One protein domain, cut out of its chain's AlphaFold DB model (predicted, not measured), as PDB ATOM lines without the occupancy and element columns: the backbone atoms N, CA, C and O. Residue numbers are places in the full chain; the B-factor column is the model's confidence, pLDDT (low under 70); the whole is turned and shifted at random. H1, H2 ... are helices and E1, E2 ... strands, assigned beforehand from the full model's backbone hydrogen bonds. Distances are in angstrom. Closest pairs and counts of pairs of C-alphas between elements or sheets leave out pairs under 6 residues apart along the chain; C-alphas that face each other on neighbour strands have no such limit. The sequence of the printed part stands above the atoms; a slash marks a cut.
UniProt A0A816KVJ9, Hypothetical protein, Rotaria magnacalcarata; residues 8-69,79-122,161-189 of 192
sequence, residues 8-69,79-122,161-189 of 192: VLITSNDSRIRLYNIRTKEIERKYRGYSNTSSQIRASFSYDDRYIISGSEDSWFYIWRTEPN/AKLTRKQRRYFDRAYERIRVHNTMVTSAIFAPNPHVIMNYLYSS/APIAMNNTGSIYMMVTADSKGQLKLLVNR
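AT A GLANCE: This is residues 8 to 69, 79 to 122 and 161 to 189 of the 192 residues of the protein "Hypothetical protein" of Rotaria magnacalcarata (UniProt A0A816KVJ9). Three small antiparallel sheets stand one after another: the sheet E4 E5 E6 E7 is the middle layer, the sheet E1 E2 E3 lies partly face to face with it as a sandwich, and the sheet E8 E9 E10 packs on its other face, chiefly by the edge strand E8. H1 sits at the far side of the first small sheet, beside E3, and H2 follows E8 at the opposite end of the whole, with residues 117 to 122 sticking out. The printed part has 135 residues, with two named helices and ten named strands in the order E1 E2 E3 E4 E5 E6 H1 E7 E8 H2 E9 E10, and its class is mixed, helices and strands. It is compact, with a radius of gyration of the C-alphas of 15.4 A, and it spans 49 by 34 by 32 A.

IN THESE COORDINATES: The largest sheet holds E4, residues 43 to 45, E5, residues 51 to 55, E6, residues 60 to 65, 16.9 A from first to last C-alpha, and E7, residues 93 to 97. C-alpha 60, where E6 begins, is at (-0.347, -28.405, -58.203). The second sheet holds E1, residues 8 to 12, E2, residues 16 to 21 and 16.4 A long, and E3, residues 26 to 31 and 14.6 A long; E1 begins with C-alpha 8 at (-7.607, -24.956, -36.758). The third holds E8, residues 103 to 108 and 14.1 A long, E9, residues 173 to 178 and 17.0 A long, and E10, residues 183 to 187, which ends with C-alpha 187 at (-8.615, -42.462, -55.709). H1 is residues 83 to 89, 10.0 A long, and H2 is residues 112 to 122, 15.4 A long.

HOW THE PARTS SIT: The largest sheet runs E4 E5 E6 E7, antiparallel, and its strands' lines turn by 63 degrees from edge to edge. N 44 and O 53 of E4 and E5 are 2.9 A apart, N 62 and O 54 of the hairpin E5 and E6 are 2.8 A apart, and N 63 and O 94 of E6 and E7 are 2.8 A apart, each within hydrogen-bond range. E4 E5 E6 is a meander, each strand the antiparallel neighbour of the one before, and so is E1 E2 E3. In the latter, N 18 and O 10 of E1 and E2 are 2.8 A apart and N 28 and O 19 of E2 and E3 are 2.8 A apart. The sheets E4 E5 E6 E7 and E1 E2 E3 form a sandwich, two sheets face to face, with their strands at 33 degrees; the closest C-alphas of E1 and E4 are those of Thr 11 and Ala 43, 6.4 A apart. The closest C-alphas of E5 and E8 are those of Gly 55 and Val 103, 4.7 A apart, while E5 and E10 are apart. N 177 and O 105 of E8 and E9 are 2.9 A apart, and N 186 and O 174 of the hairpin E9 and E10 are 2.8 A apart. H1 only grazes the sheet E1 E2 E3 with residues 86 to 89, the closest C-alphas of H1 and E3 being those of Arg 86 and Arg 29, 7.8 A apart. H2 only grazes the sheet E8 E9 E10 with residues 112 to 116; the C-alphas of Pro 112 and Met 173, the closest of H2 and E9, are 6.5 A apart. In H1 and H2 every O i to N i+4 pair is within hydrogen-bond range.

THE WHOLE: The two C-alphas farthest apart are those of Arg 83 and Ser 122, 49.7 A. Residues 70 to 78 are not printed, with 13.8 A between C-alphas 69 and 79, and neither are residues 123 to 160, with 36.4 A between C-alphas 122 and 161. Of the links that are printed whole, the one from E3 to E4, with 11 residues, is long. The mean pLDDT of the printed part is 84.9; under 70 are residues 79 to 80, 112 to 113, 119 to 122, 161 to 171 and 189.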
ATOM      1  N   VAL A   8      -7.105 -25.827 -35.675       94.31
ATOM      2  CA  VAL A   8      -7.607 -24.956 -36.758       94.31
ATOM      3  C   VAL A   8      -6.513 -24.706 -37.783       94.31
ATOM      4  O   VAL A   8      -5.362 -24.458 -37.420       94.31
ATOM      5  N   LEU A   9      -6.881 -24.726 -39.065       96.06
ATOM      6  CA  LEU A   9      -6.014 -24.312 -40.165       96.06
ATOM      7  C   LEU A   9      -6.307 -22.872 -40.560       96.06
ATOM      8  O   LEU A   9      -7.456 -22.492 -40.771       96.06
ATOM      9  N   ILE A  10      -5.245 -22.090 -40.708       96.31
ATOM     10  CA  ILE A  10      -5.299 -20.740 -41.259       96.31
ATOM     11  C   ILE A  10      -4.409 -20.699 -42.495       96.31
ATOM     12  O   ILE A  10      -3.190 -20.855 -42.393       96.31
ATOM     13  N   THR A  11      -5.022 -20.482 -43.652       96.50
ATOM     14  CA  THR A  11      -4.346 -20.228 -44.927       96.50
ATOM     15  C   THR A  11      -4.248 -18.734 -45.176       96.50
ATOM     16  O   THR A  11      -5.225 -18.010 -44.992       96.50
ATOM     17  N   SER A  12      -3.084 -18.269 -45.614       93.69
ATOM     18  CA  SER A  12      -2.857 -16.855 -45.912       93.69
ATOM     19  C   SER A  12      -2.175 -16.657 -47.260       93.69
ATOM     20  O   SER A  12      -1.544 -17.566 -47.800       93.69
ATOM     21  N   ASN A  13      -2.276 -15.431 -47.770       95.81
ATOM     22  CA  ASN A  13      -1.712 -15.024 -49.058       95.81
ATOM     23  C   ASN A  13      -0.182 -14.810 -49.027       95.81
ATOM     24  O   ASN A  13       0.414 -14.279 -49.955       95.81
ATOM     25  N   ASP A  14       0.478 -15.216 -47.942       95.94
ATOM     26  CA  ASP A  14       1.938 -15.259 -47.831       95.94
ATOM     27  C   ASP A  14       2.501 -16.650 -48.181       95.94
ATOM     28  O   ASP A  14       3.635 -16.964 -47.799       95.94
ATOM     29  N   SER A  15       1.699 -17.484 -48.859       96.81
ATOM     30  CA  SER A  15       2.000 -18.880 -49.188       96.81
ATOM     31  C   SER A  15       2.339 -19.728 -47.955       96.81
ATOM     32  O   SER A  15       3.310 -20.497 -47.935       96.81
ATOM     33  N   ARG A  16       1.557 -19.570 -46.876       96.19
ATOM     34  CA  ARG A  16       1.700 -20.360 -45.643       96.19
ATOM     35  C   ARG A  16       0.365 -20.855 -45.119       96.19
ATOM     36  O   ARG A  16      -0.625 -20.130 -45.081       96.19
ATOM     37  N   ILE A  17       0.413 -22.069 -44.579       97.81
ATOM     38  CA  ILE A  17      -0.674 -22.669 -43.811       97.81
ATOM     39  C   ILE A  17      -0.191 -22.795 -42.367       97.81
ATOM     40  O   ILE A  17       0.904 -23.299 -42.104       97.81
ATOM     41  N   ARG A  18      -0.982 -22.309 -41.414       96.94
ATOM     42  CA  ARG A  18      -0.674 -22.360 -39.981       96.94
ATOM     43  C   ARG A  18      -1.669 -23.275 -39.288       96.94
ATOM     44  O   ARG A  18      -2.872 -23.072 -39.420       96.94
ATOM     45  N   LEU A  19      -1.152 -24.244 -38.541       95.75
ATOM     46  CA  LEU A  19      -1.944 -25.093 -37.659       95.75
ATOM     47  C   LEU A  19      -1.928 -24.494 -36.259       95.75
ATOM     48  O   LEU A  19      -0.862 -24.388 -35.651       95.75
ATOM     49  N   TYR A  20      -3.094 -24.109 -35.761       94.62
ATOM     50  CA  TYR A  20      -3.276 -23.587 -34.414       94.62
ATOM     51  C   TYR A  20      -3.902 -24.630 -33.512       94.62
ATOM     52  O   TYR A  20      -4.852 -25.301 -33.909       94.62
ATOM     53  N   ASN A  21      -3.426 -24.688 -32.274       91.50
ATOM     54  CA  ASN A  21      -4.144 -25.335 -31.191       91.50
ATOM     55  C   ASN A  21      -4.990 -24.283 -30.469       91.50
ATOM     56  O   ASN A  21      -4.450 -23.366 -29.856       91.50
ATOM     57  N   ILE A  22      -6.314 -24.399 -30.530       91.12
ATOM     58  CA  ILE A  22      -7.243 -23.439 -29.918       91.12
ATOM     59  C   ILE A  22      -7.081 -23.418 -28.393       91.12
ATOM     60  O   ILE A  22      -7.197 -22.365 -27.769       91.12
ATOM     61  N   ARG A  23      -6.784 -24.574 -27.782       90.00
ATOM     62  CA  ARG A  23      -6.672 -24.703 -26.324       90.00
ATOM     63  C   ARG A  23      -5.429 -23.993 -25.797       90.00
ATOM     64  O   ARG A  23      -5.525 -23.282 -24.804       90.00
ATOM     65  N   THR A  24      -4.278 -24.184 -26.441       89.12
ATOM     66  CA  THR A  24      -3.027 -23.523 -26.025       89.12
ATOM     67  C   THR A  24      -2.860 -22.135 -26.640       89.12
ATOM     68  O   THR A  24      -2.065 -21.346 -26.144       89.12
ATOM     69  N   LYS A  25      -3.630 -21.813 -27.691       91.19
ATOM     70  CA  LYS A  25      -3.512 -20.597 -28.516       91.19
ATOM     71  C   LYS A  25      -2.152 -20.466 -29.211       91.19
ATOM     72  O   LYS A  25      -1.749 -19.373 -29.604       91.19
ATOM     73  N   GLU A  26      -1.459 -21.583 -29.404       91.12
ATOM     74  CA  GLU A  26      -0.139 -21.628 -30.030       91.12
ATOM     75  C   GLU A  26      -0.192 -22.190 -31.452       91.12
ATOM     76  O   GLU A  26      -1.089 -22.952 -31.825       91.12
ATOM     77  N   ILE A  27       0.813 -21.825 -32.249       92.69
ATOM     78  CA  ILE A  27       1.026 -22.392 -33.582       92.69
ATOM     79  C   ILE A  27       1.801 -23.703 -33.439       92.69
ATOM     80  O   ILE A  27       2.989 -23.684 -33.115       92.69
ATOM     81  N   GLU A  28       1.162 -24.827 -33.757       90.62
ATOM     82  CA  GLU A  28       1.788 -26.154 -33.730       90.62
ATOM     83  C   GLU A  28       2.695 -26.397 -34.946       90.62
ATOM     84  O   GLU A  28       3.758 -27.021 -34.818       90.62
ATOM     85  N   ARG A  29       2.282 -25.921 -36.132       92.44
ATOM     86  CA  ARG A  29       2.965 -26.151 -37.423       92.44
ATOM     87  C   ARG A  29       2.836 -24.965 -38.376       92.44
ATOM     88  O   ARG A  29       1.861 -24.210 -38.321       92.44
ATOM     89  N   LYS A  30       3.822 -24.805 -39.267       95.81
ATOM     90  CA  LYS A  30       3.857 -23.751 -40.298       95.81
ATOM     91  C   LYS A  30       4.233 -24.325 -41.661       95.81
ATOM     92  O   LYS A  30       5.385 -24.199 -42.077       95.81
ATOM     93  N   TYR A  31       3.262 -24.880 -42.371       97.06
ATOM     94  CA  TYR A  31       3.480 -25.510 -43.669       97.06
ATOM     95  C   TYR A  31       3.847 -24.501 -44.756       97.06
ATOM     96  O   TYR A  31       3.348 -23.368 -44.781       97.06
ATOM     97  N   ARG A  32       4.759 -24.916 -45.640       95.44
ATOM     98  CA  ARG A  32       5.296 -24.112 -46.748       95.44
ATOM     99  C   ARG A  32       5.550 -24.991 -47.970       95.44
ATOM    100  O   ARG A  32       5.681 -26.203 -47.835       95.44
ATOM    101  N   GLY A  33       5.698 -24.350 -49.128       93.56
ATOM    102  CA  GLY A  33       6.088 -25.000 -50.385       93.56
ATOM    103  C   GLY A  33       5.108 -24.762 -51.528       93.56
ATOM    104  O   GLY A  33       5.535 -24.734 -52.674       93.56
ATOM    105  N   TYR A  34       3.838 -24.523 -51.206       94.81
ATOM    106  CA  TYR A  34       2.799 -24.166 -52.173       94.81
ATOM    107  C   TYR A  34       2.788 -22.665 -52.502       94.81
ATOM    108  O   TYR A  34       3.418 -21.875 -51.793       94.81
ATOM    109  N   SER A  35       2.048 -22.273 -53.543       96.94
ATOM    110  CA  SER A  35       1.812 -20.876 -53.914       96.94
ATOM    111  C   SER A  35       0.363 -20.474 -53.661       96.94
ATOM    112  O   SER A  35      -0.567 -21.059 -54.214       96.94
ATOM    113  N   ASN A  36       0.179 -19.442 -52.846       95.81
ATOM    114  CA  ASN A  36      -1.090 -18.759 -52.655       95.81
ATOM    115  C   ASN A  36      -0.779 -17.309 -52.299       95.81
ATOM    116  O   ASN A  36      -0.551 -16.997 -51.133       95.81
ATOM    117  N   THR A  37      -0.674 -16.462 -53.317       95.25
ATOM    118  CA  THR A  37      -0.225 -15.066 -53.213       95.25
ATOM    119  C   THR A  37      -1.370 -14.072 -53.355       95.25
ATOM    120  O   THR A  37      -1.359 -13.008 -52.740       95.25
ATOM    121  N   SER A  38      -2.387 -14.423 -54.136       94.25
ATOM    122  CA  SER A  38      -3.530 -13.554 -54.436       94.25
ATOM    123  C   SER A  38      -4.870 -14.278 -54.308       94.25
ATOM    124  O   SER A  38      -5.900 -13.647 -54.073       94.25
ATOM    125  N   SER A  39      -4.851 -15.605 -54.377       91.75
ATOM    126  CA  SER A  39      -6.035 -16.451 -54.331       91.75
ATOM    127  C   SER A  39      -6.490 -16.743 -52.899       91.75
ATOM    128  O   SER A  39      -5.737 -16.620 -51.939       91.75
ATOM    129  N   GLN A  40      -7.753 -17.142 -52.732       91.44
ATOM    130  CA  GLN A  40      -8.305 -17.563 -51.436       91.44
ATOM    131  C   GLN A  40      -8.360 -19.092 -51.329       91.44
ATOM    132  O   GLN A  40      -9.401 -19.669 -51.011       91.44
ATOM    133  N   ILE A  41      -7.247 -19.764 -51.633       95.88
ATOM    134  CA  ILE A  41      -7.201 -21.227 -51.626       95.88
ATOM    135  C   ILE A  41      -7.099 -21.721 -50.183       95.88
ATOM    136  O   ILE A  41      -6.152 -21.406 -49.457       95.88
ATOM    137  N   ARG A  42      -8.102 -22.495 -49.762       95.31
ATOM    138  CA  ARG A  42      -8.200 -23.031 -48.402       95.31
ATOM    139  C   ARG A  42      -7.560 -24.409 -48.307       95.31
ATOM    140  O   ARG A  42      -7.666 -25.224 -49.221       95.31
ATOM    141  N   ALA A  43      -6.967 -24.672 -47.149       96.56
ATOM    142  CA  ALA A  43      -6.499 -25.990 -46.763       96.56
ATOM    143  C   ALA A  43      -7.576 -26.721 -45.958       96.56
ATOM    144  O   ALA A  43      -8.353 -26.091 -45.236       96.56
ATOM    145  N   SER A  44      -7.599 -28.047 -46.047       94.69
ATOM    146  CA  SER A  44      -8.515 -28.899 -45.282       94.69
ATOM    147  C   SER A  44      -7.788 -30.087 -44.654       94.69
ATOM    148  O   SER A  44      -6.738 -30.509 -45.140       94.69
ATOM    149  N   PHE A  45      -8.331 -30.602 -43.551       92.81
ATOM    150  CA  PHE A  45      -7.848 -31.829 -42.920       92.81
ATOM    151  C   PHE A  45      -8.339 -33.069 -43.663       92.81
ATOM    152  O   PHE A  45      -9.400 -33.063 -44.292       92.81
ATOM    153  N   SER A  46      -7.580 -34.156 -43.550       89.56
ATOM    154  CA  SER A  46      -8.107 -35.496 -43.782       89.56
ATOM    155  C   SER A  46      -9.099 -35.880 -42.688       89.56
ATOM    156  O   SER A  46      -9.084 -35.333 -41.592       89.56
ATOM    157  N   TYR A  47      -9.946 -36.869 -42.977       84.56
ATOM    158  CA  TYR A  47     -10.953 -37.363 -42.033       84.56
ATOM    159  C   TYR A  47     -10.375 -37.822 -40.676       84.56
ATOM    160  O   TYR A  47     -11.061 -37.781 -39.664       84.56
ATOM    161  N   ASP A  48      -9.122 -38.273 -40.667       82.94
ATOM    162  CA  ASP A  48      -8.402 -38.780 -39.497       82.94
ATOM    163  C   ASP A  48      -7.417 -37.762 -38.889       82.94
ATOM    164  O   ASP A  48      -6.585 -38.139 -38.065       82.94
ATOM    165  N   ASP A  49      -7.455 -36.500 -39.330       86.69
ATOM    166  CA  ASP A  49      -6.551 -35.417 -38.926       86.69
ATOM    167  C   ASP A  49      -5.049 -35.704 -39.143       86.69
ATOM    168  O   ASP A  49      -4.205 -34.943 -38.666       86.69
ATOM    169  N   ARG A  50      -4.668 -36.784 -39.845       87.19
ATOM    170  CA  ARG A  50      -3.257 -37.169 -40.072       87.19
ATOM    171  C   ARG A  50      -2.596 -36.389 -41.202       87.19
ATOM    172  O   ARG A  50      -1.366 -36.284 -41.245       87.19
ATOM    173  N   TYR A  51      -3.401 -35.842 -42.102       91.44
ATOM    174  CA  TYR A  51      -2.952 -35.117 -43.275       91.44
ATOM    175  C   TYR A  51      -3.708 -33.803 -43.434       91.44
ATOM    176  O   TYR A  51      -4.824 -33.628 -42.946       91.44
ATOM    177  N   ILE A  52      -3.087 -32.881 -44.156       95.31
ATOM    178  CA  ILE A  52      -3.741 -31.688 -44.680       95.31
ATOM    179  C   ILE A  52      -3.517 -31.606 -46.180       95.31
ATOM    180  O   ILE A  52      -2.486 -32.058 -46.677       95.31
ATOM    181  N   ILE A  53      -4.470 -31.013 -46.889       96.31
ATOM    182  CA  ILE A  53      -4.425 -30.819 -48.336       96.31
ATOM    183  C   ILE A  53      -4.707 -29.359 -48.678       96.31
ATOM    184  O   ILE A  53      -5.519 -28.715 -48.016       96.31
ATOM    185  N   SER A  54      -4.038 -28.834 -49.705       97.38
ATOM    186  CA  SER A  54      -4.315 -27.509 -50.270       97.38
ATOM    187  C   SER A  54      -4.064 -27.500 -51.771       97.38
ATOM    188  O   SER A  54      -3.073 -28.060 -52.238       97.38
ATOM    189  N   GLY A  55      -4.924 -26.807 -52.517       96.94
ATOM    190  CA  GLY A  55      -4.615 -26.389 -53.885       96.94
ATOM    191  C   GLY A  55      -3.525 -25.313 -53.913       96.94
ATOM    192  O   GLY A  55      -3.091 -24.826 -52.861       96.94
ATOM    193  N   SER A  56      -3.086 -24.942 -55.110       97.31
ATOM    194  CA  SER A  56      -2.043 -23.944 -55.316       97.31
ATOM    195  C   SER A  56      -2.189 -23.244 -56.669       97.31
ATOM    196  O   SER A  56      -2.677 -23.811 -57.655       97.31
ATOM    197  N   GLU A  57      -1.733 -21.994 -56.712       97.38
ATOM    198  CA  GLU A  57      -1.668 -21.150 -57.912       97.38
ATOM    199  C   GLU A  57      -0.712 -21.714 -58.975       97.38
ATOM    200  O   GLU A  57      -0.871 -21.447 -60.163       97.38
ATOM    201  N   ASP A  58       0.241 -22.556 -58.574       96.31
ATOM    202  CA  ASP A  58       1.225 -23.190 -59.461       96.31
ATOM    203  C   ASP A  58       0.687 -24.408 -60.244       96.31
ATOM    204  O   ASP A  58       1.453 -25.097 -60.916       96.31
ATOM    205  N   SER A  59      -0.628 -24.657 -60.211       95.38
ATOM    206  CA  SER A  59      -1.320 -25.797 -60.851       95.38
ATOM    207  C   SER A  59      -1.101 -27.168 -60.197       95.38
ATOM    208  O   SER A  59      -1.547 -28.193 -60.725       95.38
ATOM    209  N   TRP A  60      -0.453 -27.209 -59.034       96.12
ATOM    210  CA  TRP A  60      -0.347 -28.405 -58.203       96.12
ATOM    211  C   TRP A  60      -1.333 -28.335 -57.041       96.12
ATOM    212  O   TRP A  60      -1.862 -27.281 -56.690       96.12
ATOM    213  N   PHE A  61      -1.574 -29.474 -56.411       95.88
ATOM    214  CA  PHE A  61      -2.046 -29.486 -55.035       95.88
ATOM    215  C   PHE A  61      -1.031 -30.227 -54.173       95.88
ATOM    216  O   PHE A  61      -0.245 -31.035 -54.672       95.88
ATOM    217  N   TYR A  62      -1.050 -29.919 -52.886       96.81
ATOM    218  CA  TYR A  62      -0.042 -30.317 -51.922       96.81
ATOM    219  C   TYR A  62      -0.696 -31.045 -50.755       96.81
ATOM    220  O   TYR A  62      -1.788 -30.673 -50.320       96.81
ATOM    221  N   ILE A  63      -0.011 -32.062 -50.243       95.69
ATOM    222  CA  ILE A  63      -0.399 -32.833 -49.067       95.69
ATOM    223  C   ILE A  63       0.743 -32.780 -48.058       95.69
ATOM    224  O   ILE A  63       1.886 -33.085 -48.394       95.69
ATOM    225  N   TRP A  64       0.432 -32.457 -46.807       95.31
ATOM    226  CA  TRP A  64       1.382 -32.532 -45.697       95.31
ATOM    227  C   TRP A  64       0.873 -33.489 -44.630       95.31
ATOM    228  O   TRP A  64      -0.330 -33.691 -44.475       95.31
ATOM    229  N   ARG A  65       1.799 -34.025 -43.837       91.88
ATOM    230  CA  ARG A  65       1.469 -34.732 -42.596       91.88
ATOM    231  C   ARG A  65       1.266 -33.734 -41.461       91.88
ATOM    232  O   ARG A  65       2.015 -32.765 -41.334       91.88
ATOM    233  N   THR A  66       0.289 -33.984 -40.601       90.00
ATOM    234  CA  THR A  66       0.083 -33.170 -39.392       90.00
ATOM    235  C   THR A  66       1.088 -33.518 -38.307       90.00
ATOM    236  O   THR A  66       1.637 -32.625 -37.658       90.00
ATOM    237  N   GLU A  67       1.397 -34.809 -38.186       85.81
ATOM    238  CA  GLU A  67       2.319 -35.342 -37.195       85.81
ATOM    239  C   GLU A  67       3.386 -36.262 -37.809       85.81
ATOM    240  O   GLU A  67       3.135 -36.935 -38.824       85.81
ATOM    241  N   PRO A  68       4.590 -36.310 -37.206       80.75
ATOM    242  CA  PRO A  68       5.614 -37.279 -37.568       80.75
ATOM    243  C   PRO A  68       5.105 -38.712 -37.398       80.75
ATOM    244  O   PRO A  68       4.157 -38.987 -36.663       80.75
ATOM    245  N   ASN A  69       5.752 -39.652 -38.077       70.31
ATOM    246  CA  ASN A  69       5.390 -41.055 -37.980       70.31
ATOM    247  C   ASN A  69       5.766 -41.612 -36.594       70.31
ATOM    248  O   ASN A  69       6.942 -41.853 -36.326       70.31
ATOM    249  N   ALA A  79       7.020 -33.293 -28.350       53.44
ATOM    250  CA  ALA A  79       7.778 -32.400 -27.477       53.44
ATOM    251  C   ALA A  79       9.301 -32.367 -27.753       53.44
ATOM    252  O   ALA A  79       9.979 -31.468 -27.259       53.44
ATOM    253  N   LYS A  80       9.865 -33.290 -28.552       66.69
ATOM    254  CA  LYS A  80      11.332 -33.457 -28.705       66.69
ATOM    255  C   LYS A  80      11.916 -33.111 -30.081       66.69
ATOM    256  O   LYS A  80      13.127 -33.214 -30.258       66.69
ATOM    257  N   LEU A  81      11.124 -32.650 -31.052       74.12
ATOM    258  CA  LEU A  81      11.705 -32.158 -32.307       74.12
ATOM    259  C   LEU A  81      12.465 -30.844 -32.085       74.12
ATOM    260  O   LEU A  81      11.911 -29.834 -31.634       74.12
ATOM    261  N   THR A  82      13.729 -30.811 -32.499       86.00
ATOM    262  CA  THR A  82      14.498 -29.565 -32.567       86.00
ATOM    263  C   THR A  82      13.812 -28.563 -33.501       86.00
ATOM    264  O   THR A  82      13.039 -28.918 -34.398       86.00
ATOM    265  N   ARG A  83      14.120 -27.272 -33.345       85.81
ATOM    266  CA  ARG A  83      13.590 -26.226 -34.238       85.81
ATOM    267  C   ARG A  83      13.952 -26.481 -35.708       85.81
ATOM    268  O   ARG A  83      13.160 -26.154 -36.588       85.81
ATOM    269  N   LYS A  84      15.124 -27.074 -35.974       88.75
ATOM    270  CA  LYS A  84      15.571 -27.454 -37.324       88.75
ATOM    271  C   LYS A  84      14.725 -28.597 -37.889       88.75
ATOM    272  O   LYS A  84      14.230 -28.468 -39.004       88.75
ATOM    273  N   GLN A  85      14.501 -29.656 -37.111       87.81
ATOM    274  CA  GLN A  85      13.665 -30.788 -37.526       87.81
ATOM    275  C   GLN A  85      12.216 -30.365 -37.788       87.81
ATOM    276  O   GLN A  85      11.662 -30.747 -38.811       87.81
ATOM    277  N   ARG A  86      11.633 -29.505 -36.939       85.94
ATOM    278  CA  ARG A  86      10.294 -28.936 -37.183       85.94
ATOM    279  C   ARG A  86      10.217 -28.198 -38.515       85.94
ATOM    280  O   ARG A  86       9.331 -28.467 -39.309       85.94
ATOM    281  N   ARG A  87      11.189 -27.323 -38.804       89.19
ATOM    282  CA  ARG A  87      11.237 -26.590 -40.083       89.19
ATOM    283  C   ARG A  87      11.388 -27.503 -41.298       89.19
ATOM    284  O   ARG A  87      10.900 -27.144 -42.363       89.19
ATOM    285  N   TYR A  88      12.120 -28.606 -41.155       90.19
ATOM    286  CA  TYR A  88      12.262 -29.600 -42.214       90.19
ATOM    287  C   TYR A  88      10.938 -30.334 -42.441       90.19
ATOM    288  O   TYR A  88      10.450 -30.373 -43.562       90.19
ATOM    289  N   PHE A  89      10.314 -30.814 -41.365       90.62
ATOM    290  CA  PHE A  89       9.020 -31.491 -41.414       90.62
ATOM    291  C   PHE A  89       7.910 -30.602 -41.993       90.62
ATOM    292  O   PHE A  89       7.169 -31.035 -42.863       90.62
ATOM    293  N   ASP A  90       7.853 -29.329 -41.601       90.88
ATOM    294  CA  ASP A  90       6.907 -28.336 -42.131       90.88
ATOM    295  C   ASP A  90       7.036 -28.107 -43.658       90.88
ATOM    296  O   ASP A  90       6.138 -27.546 -44.290       90.88
ATOM    297  N   ARG A  91       8.173 -28.492 -44.253       93.75
ATOM    298  CA  ARG A  91       8.448 -28.426 -45.698       93.75
ATOM    299  C   ARG A  91       8.349 -29.788 -46.381       93.75
ATOM    300  O   ARG A  91       8.500 -29.841 -47.594       93.75
ATOM    301  N   ALA A  92       8.124 -30.861 -45.630       92.12
ATOM    302  CA  ALA A  92       7.943 -32.190 -46.181       92.12
ATOM    303  C   ALA A  92       6.496 -32.322 -46.666       92.12
ATOM    304  O   ALA A  92       5.558 -32.348 -45.865       92.12
ATOM    305  N   TYR A  93       6.327 -32.369 -47.981       94.56
ATOM    306  CA  TYR A  93       5.036 -32.522 -48.632       94.56
ATOM    307  C   TYR A  93       5.126 -33.481 -49.803       94.56
ATOM    308  O   TYR A  93       6.186 -33.686 -50.389       94.56
ATOM    309  N   GLU A  94       3.970 -33.999 -50.179       92.25
ATOM    310  CA  GLU A  94       3.750 -34.566 -51.498       92.25
ATOM    311  C   GLU A  94       3.001 -33.547 -52.347       92.25
ATOM    312  O   GLU A  94       2.197 -32.771 -51.829       92.25
ATOM    313  N   ARG A  95       3.244 -33.541 -53.657       93.56
ATOM    314  CA  ARG A  95       2.480 -32.709 -54.586       93.56
ATOM    315  C   ARG A  95       2.098 -33.489 -55.825       93.56
ATOM    316  O   ARG A  95       2.879 -34.297 -56.322       93.56
ATOM    317  N   ILE A  96       0.910 -33.215 -56.342       92.81
ATOM    318  CA  ILE A  96       0.381 -33.890 -57.526       92.81
ATOM    319  C   ILE A  96      -0.168 -32.836 -58.484       92.81
ATOM    320  O   ILE A  96      -0.930 -31.947 -58.095       92.81
ATOM    321  N   ARG A  97       0.229 -32.936 -59.756       93.06
ATOM    322  CA  ARG A  97      -0.292 -32.086 -60.824       93.06
ATOM    323  C   ARG A  97      -1.507 -32.755 -61.433       93.06
ATOM    324  O   ARG A  97      -1.394 -33.787 -62.086       93.06
ATOM    325  N   VAL A  98      -2.663 -32.144 -61.219       86.50
ATOM    326  CA  VAL A  98      -3.945 -32.656 -61.722       86.50
ATOM    327  C   VAL A  98      -4.510 -31.774 -62.824       86.50
ATOM    328  O   VAL A  98      -5.199 -32.268 -63.717       86.50
ATOM    329  N   HIS A  99      -4.176 -30.486 -62.804       91.31
ATOM    330  CA  HIS A  99      -4.688 -29.488 -63.732       91.31
ATOM    331  C   HIS A  99      -3.539 -28.771 -64.449       91.31
ATOM    332  O   HIS A  99      -2.391 -28.766 -63.997       91.31
ATOM    333  N   ASN A 100      -3.850 -28.175 -65.601       93.94
ATOM    334  CA  ASN A 100      -2.923 -27.303 -66.341       93.94
ATOM    335  C   ASN A 100      -3.101 -25.824 -65.964       93.94
ATOM    336  O   ASN A 100      -2.526 -24.946 -66.599       93.94
ATOM    337  N   THR A 101      -3.925 -25.574 -64.954       95.81
ATOM    338  CA  THR A 101      -4.260 -24.275 -64.384       95.81
ATOM    339  C   THR A 101      -4.269 -24.389 -62.867       95.81
ATOM    340  O   THR A 101      -4.256 -25.497 -62.325       95.81
ATOM    341  N   MET A 102      -4.332 -23.242 -62.190       95.06
ATOM    342  CA  MET A 102      -4.455 -23.152 -60.736       95.06
ATOM    343  C   MET A 102      -5.501 -24.121 -60.180       95.06
ATOM    344  O   MET A 102      -6.627 -24.181 -60.679       95.06
ATOM    345  N   VAL A 103      -5.131 -24.815 -59.104       96.94
ATOM    346  CA  VAL A 103      -6.045 -25.660 -58.334       96.94
ATOM    347  C   VAL A 103      -6.684 -24.794 -57.255       96.94
ATOM    348  O   VAL A 103      -6.036 -24.426 -56.278       96.94
ATOM    349  N   THR A 104      -7.955 -24.453 -57.437       96.19
ATOM    350  CA  THR A 104      -8.704 -23.539 -56.559       96.19
ATOM    351  C   THR A 104      -9.247 -24.232 -55.317       96.19
ATOM    352  O   THR A 104      -9.446 -23.593 -54.284       96.19
ATOM    353  N   SER A 105      -9.465 -25.544 -55.398       94.75
ATOM    354  CA  SER A 105      -9.923 -26.362 -54.281       94.75
ATOM    355  C   SER A 105      -9.344 -27.765 -54.374       94.75
ATOM    356  O   SER A 105      -9.272 -28.345 -55.458       94.75
ATOM    357  N   ALA A 106      -8.937 -28.308 -53.233       95.25
ATOM    358  CA  ALA A 106      -8.537 -29.697 -53.075       95.25
ATOM    359  C   ALA A 106      -9.006 -30.169 -51.697       95.25
ATOM    360  O   ALA A 106      -8.690 -29.536 -50.690       95.25
ATOM    361  N   ILE A 107      -9.784 -31.249 -51.656       93.81
ATOM    362  CA  ILE A 107     -10.385 -31.767 -50.424       93.81
ATOM    363  C   ILE A 107     -10.239 -33.281 -50.338       93.81
ATOM    364  O   ILE A 107     -10.319 -33.978 -51.353       93.81
ATOM    365  N   PHE A 108     -10.069 -33.793 -49.119       90.75
ATOM    366  CA  PHE A 108     -10.263 -35.211 -48.840       90.75
ATOM    367  C   PHE A 108     -11.755 -35.532 -48.801       90.75
ATOM    368  O   PHE A 108     -12.566 -34.744 -48.314       90.75
ATOM    369  N   ALA A 109     -12.119 -36.716 -49.278       81.88
ATOM    370  CA  ALA A 109     -13.471 -37.211 -49.125       81.88
ATOM    371  C   ALA A 109     -13.780 -37.476 -47.637       81.88
ATOM    372  O   ALA A 109     -12.946 -38.058 -46.929       81.88
ATOM    373  N   PRO A 110     -14.971 -37.087 -47.155       74.12
ATOM    374  CA  PRO A 110     -15.396 -37.391 -45.798       74.12
ATOM    375  C   PRO A 110     -15.631 -38.898 -45.663       74.12
ATOM    376  O   PRO A 110     -16.350 -39.478 -46.467       74.12
ATOM    377  N   ASN A 111     -15.018 -39.521 -44.652       75.50
ATOM    378  CA  ASN A 111     -15.135 -40.948 -44.339       75.50
ATOM    379  C   ASN A 111     -15.096 -41.870 -45.586       75.50
ATOM    380  O   ASN A 111     -16.137 -42.340 -46.063       75.50
ATOM    381  N   PRO A 112     -13.900 -42.165 -46.119       68.00
ATOM    382  CA  PRO A 112     -13.775 -42.884 -47.383       68.00
ATOM    383  C   PRO A 112     -14.409 -44.280 -47.359       68.00
ATOM    384  O   PRO A 112     -14.908 -44.733 -48.385       68.00
ATOM    385  N   HIS A 113     -14.452 -44.949 -46.203       68.06
ATOM    386  CA  HIS A 113     -15.046 -46.283 -46.072       68.06
ATOM    387  C   HIS A 113     -16.549 -46.289 -46.363       68.06
ATOM    388  O   HIS A 113     -17.039 -47.197 -47.030       68.06
ATOM    389  N   VAL A 114     -17.273 -45.259 -45.918       71.31
ATOM    390  CA  VAL A 114     -18.715 -45.141 -46.173       71.31
ATOM    391  C   VAL A 114     -18.969 -44.984 -47.669       71.31
ATOM    392  O   VAL A 114     -19.772 -45.718 -48.239       71.31
ATOM    393  N   ILE A 115     -18.237 -44.084 -48.324       71.19
ATOM    394  CA  ILE A 115     -18.393 -43.829 -49.760       71.19
ATOM    395  C   ILE A 115     -18.040 -45.079 -50.576       71.19
ATOM    396  O   ILE A 115     -18.771 -45.433 -51.497       71.19
ATOM    397  N   MET A 116     -16.964 -45.790 -50.224       70.00
ATOM    398  CA  MET A 116     -16.600 -47.021 -50.926       70.00
ATOM    399  C   MET A 116     -17.663 -48.110 -50.756       70.00
ATOM    400  O   MET A 116     -17.995 -48.762 -51.740       70.00
ATOM    401  N   ASN A 117     -18.256 -48.277 -49.568       71.50
ATOM    402  CA  ASN A 117     -19.360 -49.223 -49.376       71.50
ATOM    403  C   ASN A 117     -20.546 -48.904 -50.297       71.50
ATOM    404  O   ASN A 117     -21.097 -49.815 -50.915       71.50
ATOM    405  N   TYR A 118     -20.902 -47.625 -50.458       70.69
ATOM    406  CA  TYR A 118     -21.921 -47.212 -51.428       70.69
ATOM    407  C   TYR A 118     -21.510 -47.546 -52.871       70.69
ATOM    408  O   TYR A 118     -22.290 -48.144 -53.607       70.69
ATOM    409  N   LEU A 119     -20.276 -47.241 -53.285       69.62
ATOM    410  CA  LEU A 119     -19.806 -47.514 -54.652       69.62
ATOM    411  C   LEU A 119     -19.703 -49.021 -54.964       69.62
ATOM    412  O   LEU A 119     -20.026 -49.453 -56.072       69.62
ATOM    413  N   TYR A 120     -19.296 -49.838 -53.991       68.19
ATOM    414  CA  TYR A 120     -19.193 -51.290 -54.154       68.19
ATOM    415  C   TYR A 120     -20.554 -51.991 -54.108       68.19
ATOM    416  O   TYR A 120     -20.779 -52.907 -54.890       68.19
ATOM    417  N   SER A 121     -21.488 -51.536 -53.269       63.47
ATOM    418  CA  SER A 121     -22.862 -52.064 -53.267       63.47
ATOM    419  C   SER A 121     -23.658 -51.657 -54.511       63.47
ATOM    420  O   SER A 121     -24.489 -52.421 -54.983       63.47
ATOM    421  N   SER A 122     -23.359 -50.492 -55.092       57.28
ATOM    422  CA  SER A 122     -23.974 -50.044 -56.351       57.28
ATOM    423  C   SER A 122     -23.450 -50.801 -57.574       57.28
ATOM    424  O   SER A 122     -24.144 -50.904 -58.581       57.28
ATOM    425  N   ALA A 161      11.457 -38.401 -52.738       28.12
ATOM    426  CA  ALA A 161      10.729 -39.635 -52.484       28.12
ATOM    427  C   ALA A 161       9.284 -39.339 -52.038       28.12
ATOM    428  O   ALA A 161       9.093 -38.483 -51.168       28.12
ATOM    429  N   PRO A 162       8.276 -40.053 -52.574       32.59
ATOM    430  CA  PRO A 162       6.920 -39.956 -52.059       32.59
ATOM    431  C   PRO A 162       6.915 -40.390 -50.589       32.59
ATOM    432  O   PRO A 162       7.523 -41.398 -50.211       32.59
ATOM    433  N   ILE A 163       6.219 -39.630 -49.753       38.94
ATOM    434  CA  ILE A 163       5.849 -40.052 -48.410       38.94
ATOM    435  C   ILE A 163       4.773 -41.120 -48.596       38.94
ATOM    436  O   ILE A 163       3.584 -40.833 -48.491       38.94
ATOM    437  N   ALA A 164       5.199 -42.360 -48.859       38.91
ATOM    438  CA  ALA A 164       4.310 -43.511 -48.922       38.91
ATOM    439  C   ALA A 164       3.293 -43.414 -47.775       38.91
ATOM    440  O   ALA A 164       3.663 -43.435 -46.595       38.91
ATOM    441  N   MET A 165       2.019 -43.200 -48.118       48.56
ATOM    442  CA  MET A 165       0.938 -43.192 -47.144       48.56
ATOM    443  C   MET A 165       0.944 -44.575 -46.506       48.56
ATOM    444  O   MET A 165       0.605 -45.568 -47.143       48.56
ATOM    445  N   ASN A 166       1.452 -44.647 -45.278       39.66
ATOM    446  CA  ASN A 166       1.774 -45.915 -44.655       39.66
ATOM    447  C   ASN A 166       0.557 -46.847 -44.617       39.66
ATOM    448  O   ASN A 166      -0.568 -46.437 -44.322       39.66
ATOM    449  N   ASN A 167       0.883 -48.105 -44.890       41.19
ATOM    450  CA  ASN A 167       0.124 -49.347 -44.981       41.19
ATOM    451  C   ASN A 167      -1.035 -49.525 -43.968       41.19
ATOM    452  O   ASN A 167      -0.999 -50.408 -43.117       41.19
ATOM    453  N   THR A 168      -2.069 -48.684 -44.036       43.53
ATOM    454  CA  THR A 168      -3.224 -48.726 -43.114       43.53
ATOM    455  C   THR A 168      -4.534 -49.125 -43.791       43.53
ATOM    456  O   THR A 168      -5.594 -48.995 -43.188       43.53
ATOM    457  N   GLY A 169      -4.510 -49.595 -45.045       47.41
ATOM    458  CA  GLY A 169      -5.735 -49.963 -45.777       47.41
ATOM    459  C   GLY A 169      -6.727 -48.803 -45.967       47.41
ATOM    460  O   GLY A 169      -7.861 -49.017 -46.387       47.41
ATOM    461  N   SER A 170      -6.312 -47.573 -45.647       55.62
ATOM    462  CA  SER A 170      -7.124 -46.367 -45.761       55.62
ATOM    463  C   SER A 170      -7.042 -45.865 -47.200       55.62
ATOM    464  O   SER A 170      -6.017 -45.336 -47.629       55.62
ATOM    465  N   ILE A 171      -8.111 -46.066 -47.968       60.25
ATOM    466  CA  ILE A 171      -8.259 -45.476 -49.301       60.25
ATOM    467  C   ILE A 171      -8.540 -43.988 -49.105       60.25
ATOM    468  O   ILE A 171      -9.531 -43.632 -48.476       60.25
ATOM    469  N   TYR A 172      -7.708 -43.112 -49.659       71.81
ATOM    470  CA  TYR A 172      -8.011 -41.683 -49.707       71.81
ATOM    471  C   TYR A 172      -8.612 -41.345 -51.066       71.81
ATOM    472  O   TYR A 172      -8.008 -41.598 -52.113       71.81
ATOM    473  N   MET A 173      -9.812 -40.774 -51.038       76.19
ATOM    474  CA  MET A 173     -10.408 -40.122 -52.196       76.19
ATOM    475  C   MET A 173     -10.216 -38.620 -52.066       76.19
ATOM    476  O   MET A 173     -10.355 -38.072 -50.972       76.19
ATOM    477  N   MET A 174      -9.879 -37.966 -53.170       85.50
ATOM    478  CA  MET A 174      -9.660 -36.526 -53.214       85.50
ATOM    479  C   MET A 174     -10.418 -35.928 -54.387       85.50
ATOM    480  O   MET A 174     -10.395 -36.475 -55.488       85.50
ATOM    481  N   VAL A 175     -11.063 -34.791 -54.159       86.88
ATOM    482  CA  VAL A 175     -11.714 -34.010 -55.213       86.88
ATOM    483  C   VAL A 175     -10.933 -32.720 -55.388       86.88
ATOM    484  O   VAL A 175     -10.616 -32.053 -54.402       86.88
ATOM    485  N   THR A 176     -10.619 -32.372 -56.633       91.88
ATOM    486  CA  THR A 176      -9.958 -31.110 -56.972       91.88
ATOM    487  C   THR A 176     -10.768 -30.318 -57.986       91.88
ATOM    488  O   THR A 176     -11.402 -30.899 -58.866       91.88
ATOM    489  N   ALA A 177     -10.717 -28.993 -57.869       94.56
ATOM    490  CA  ALA A 177     -11.302 -28.043 -58.806       94.56
ATOM    491  C   ALA A 177     -10.222 -27.101 -59.341       94.56
ATOM    492  O   ALA A 177      -9.299 -26.742 -58.602       94.56
ATOM    493  N   ASP A 178     -10.336 -26.693 -60.601       94.50
ATOM    494  CA  ASP A 178      -9.461 -25.682 -61.195       94.50
ATOM    495  C   ASP A 178     -10.151 -24.317 -61.364       94.50
ATOM    496  O   ASP A 178     -11.339 -24.140 -61.086       94.50
ATOM    497  N   SER A 179      -9.391 -23.316 -61.816       93.62
ATOM    498  CA  SER A 179      -9.910 -21.971 -62.101       93.62
ATOM    499  C   SER A 179     -10.833 -21.882 -63.325       93.62
ATOM    500  O   SER A 179     -11.403 -20.824 -63.573       93.62
ATOM    501  N   LYS A 180     -10.998 -22.971 -64.086       94.25
ATOM    502  CA  LYS A 180     -11.905 -23.086 -65.238       94.25
ATOM    503  C   LYS A 180     -13.190 -23.851 -64.900       94.25
ATOM    504  O   LYS A 180     -14.026 -24.040 -65.779       94.25
ATOM    505  N   GLY A 181     -13.352 -24.293 -63.652       92.62
ATOM    506  CA  GLY A 181     -14.504 -25.070 -63.196       92.62
ATOM    507  C   GLY A 181     -14.416 -26.571 -63.492       92.62
ATOM    508  O   GLY A 181     -15.408 -27.274 -63.316       92.62
ATOM    509  N   GLN A 182     -13.262 -27.091 -63.923       94.44
ATOM    510  CA  GLN A 182     -13.081 -28.531 -64.107       94.44
ATOM    511  C   GLN A 182     -12.886 -29.227 -62.766       94.44
ATOM    512  O   GLN A 182     -12.054 -28.824 -61.952       94.44
ATOM    513  N   LEU A 183     -13.612 -30.329 -62.577       93.88
ATOM    514  CA  LEU A 183     -13.496 -31.191 -61.407       93.88
ATOM    515  C   LEU A 183     -12.783 -32.492 -61.768       93.88
ATOM    516  O   LEU A 183     -13.066 -33.097 -62.803       93.88
ATOM    517  N   LYS A 184     -11.883 -32.951 -60.897       91.12
ATOM    518  CA  LYS A 184     -11.240 -34.266 -61.015       91.12
ATOM    519  C   LYS A 184     -11.294 -35.015 -59.689       91.12
ATOM    520  O   LYS A 184     -11.035 -34.445 -58.630       91.12
ATOM    521  N   LEU A 185     -11.616 -36.304 -59.775       89.12
ATOM    522  CA  LEU A 185     -11.629 -37.240 -58.656       89.12
ATOM    523  C   LEU A 185     -10.372 -38.110 -58.714       89.12
ATOM    524  O   LEU A 185     -10.081 -38.719 -59.742       89.12
ATOM    525  N   LEU A 186      -9.650 -38.185 -57.602       86.19
ATOM    526  CA  LEU A 186      -8.497 -39.055 -57.423       86.19
ATOM    527  C   LEU A 186      -8.827 -40.100 -56.368       86.19
ATOM    528  O   LEU A 186      -9.382 -39.780 -55.318       86.19
ATOM    529  N   VAL A 187      -8.456 -41.346 -56.640       81.88
ATOM    530  CA  VAL A 187      -8.615 -42.462 -55.709       81.88
ATOM    531  C   VAL A 187      -7.256 -43.120 -55.552       81.88
ATOM    532  O   VAL A 187      -6.714 -43.642 -56.525       81.88
ATOM    533  N   ASN A 188      -6.705 -43.107 -54.341       72.12
ATOM    534  CA  ASN A 188      -5.484 -43.852 -54.061       72.12
ATOM    535  C   ASN A 188      -5.829 -45.341 -53.891       72.12
ATOM    536  O   ASN A 188      -6.371 -45.744 -52.860       72.12
ATOM    537  N   ARG A 189      -5.566 -46.150 -54.925       60.22
ATOM    538  CA  ARG A 189      -5.753 -47.606 -54.895       60.22
ATOM    539  C   ARG A 189      -4.418 -48.274 -54.582       60.22
ATOM    540  O   ARG A 189      -3.562 -48.372 -55.454       60.22
TER     541      ARG A 189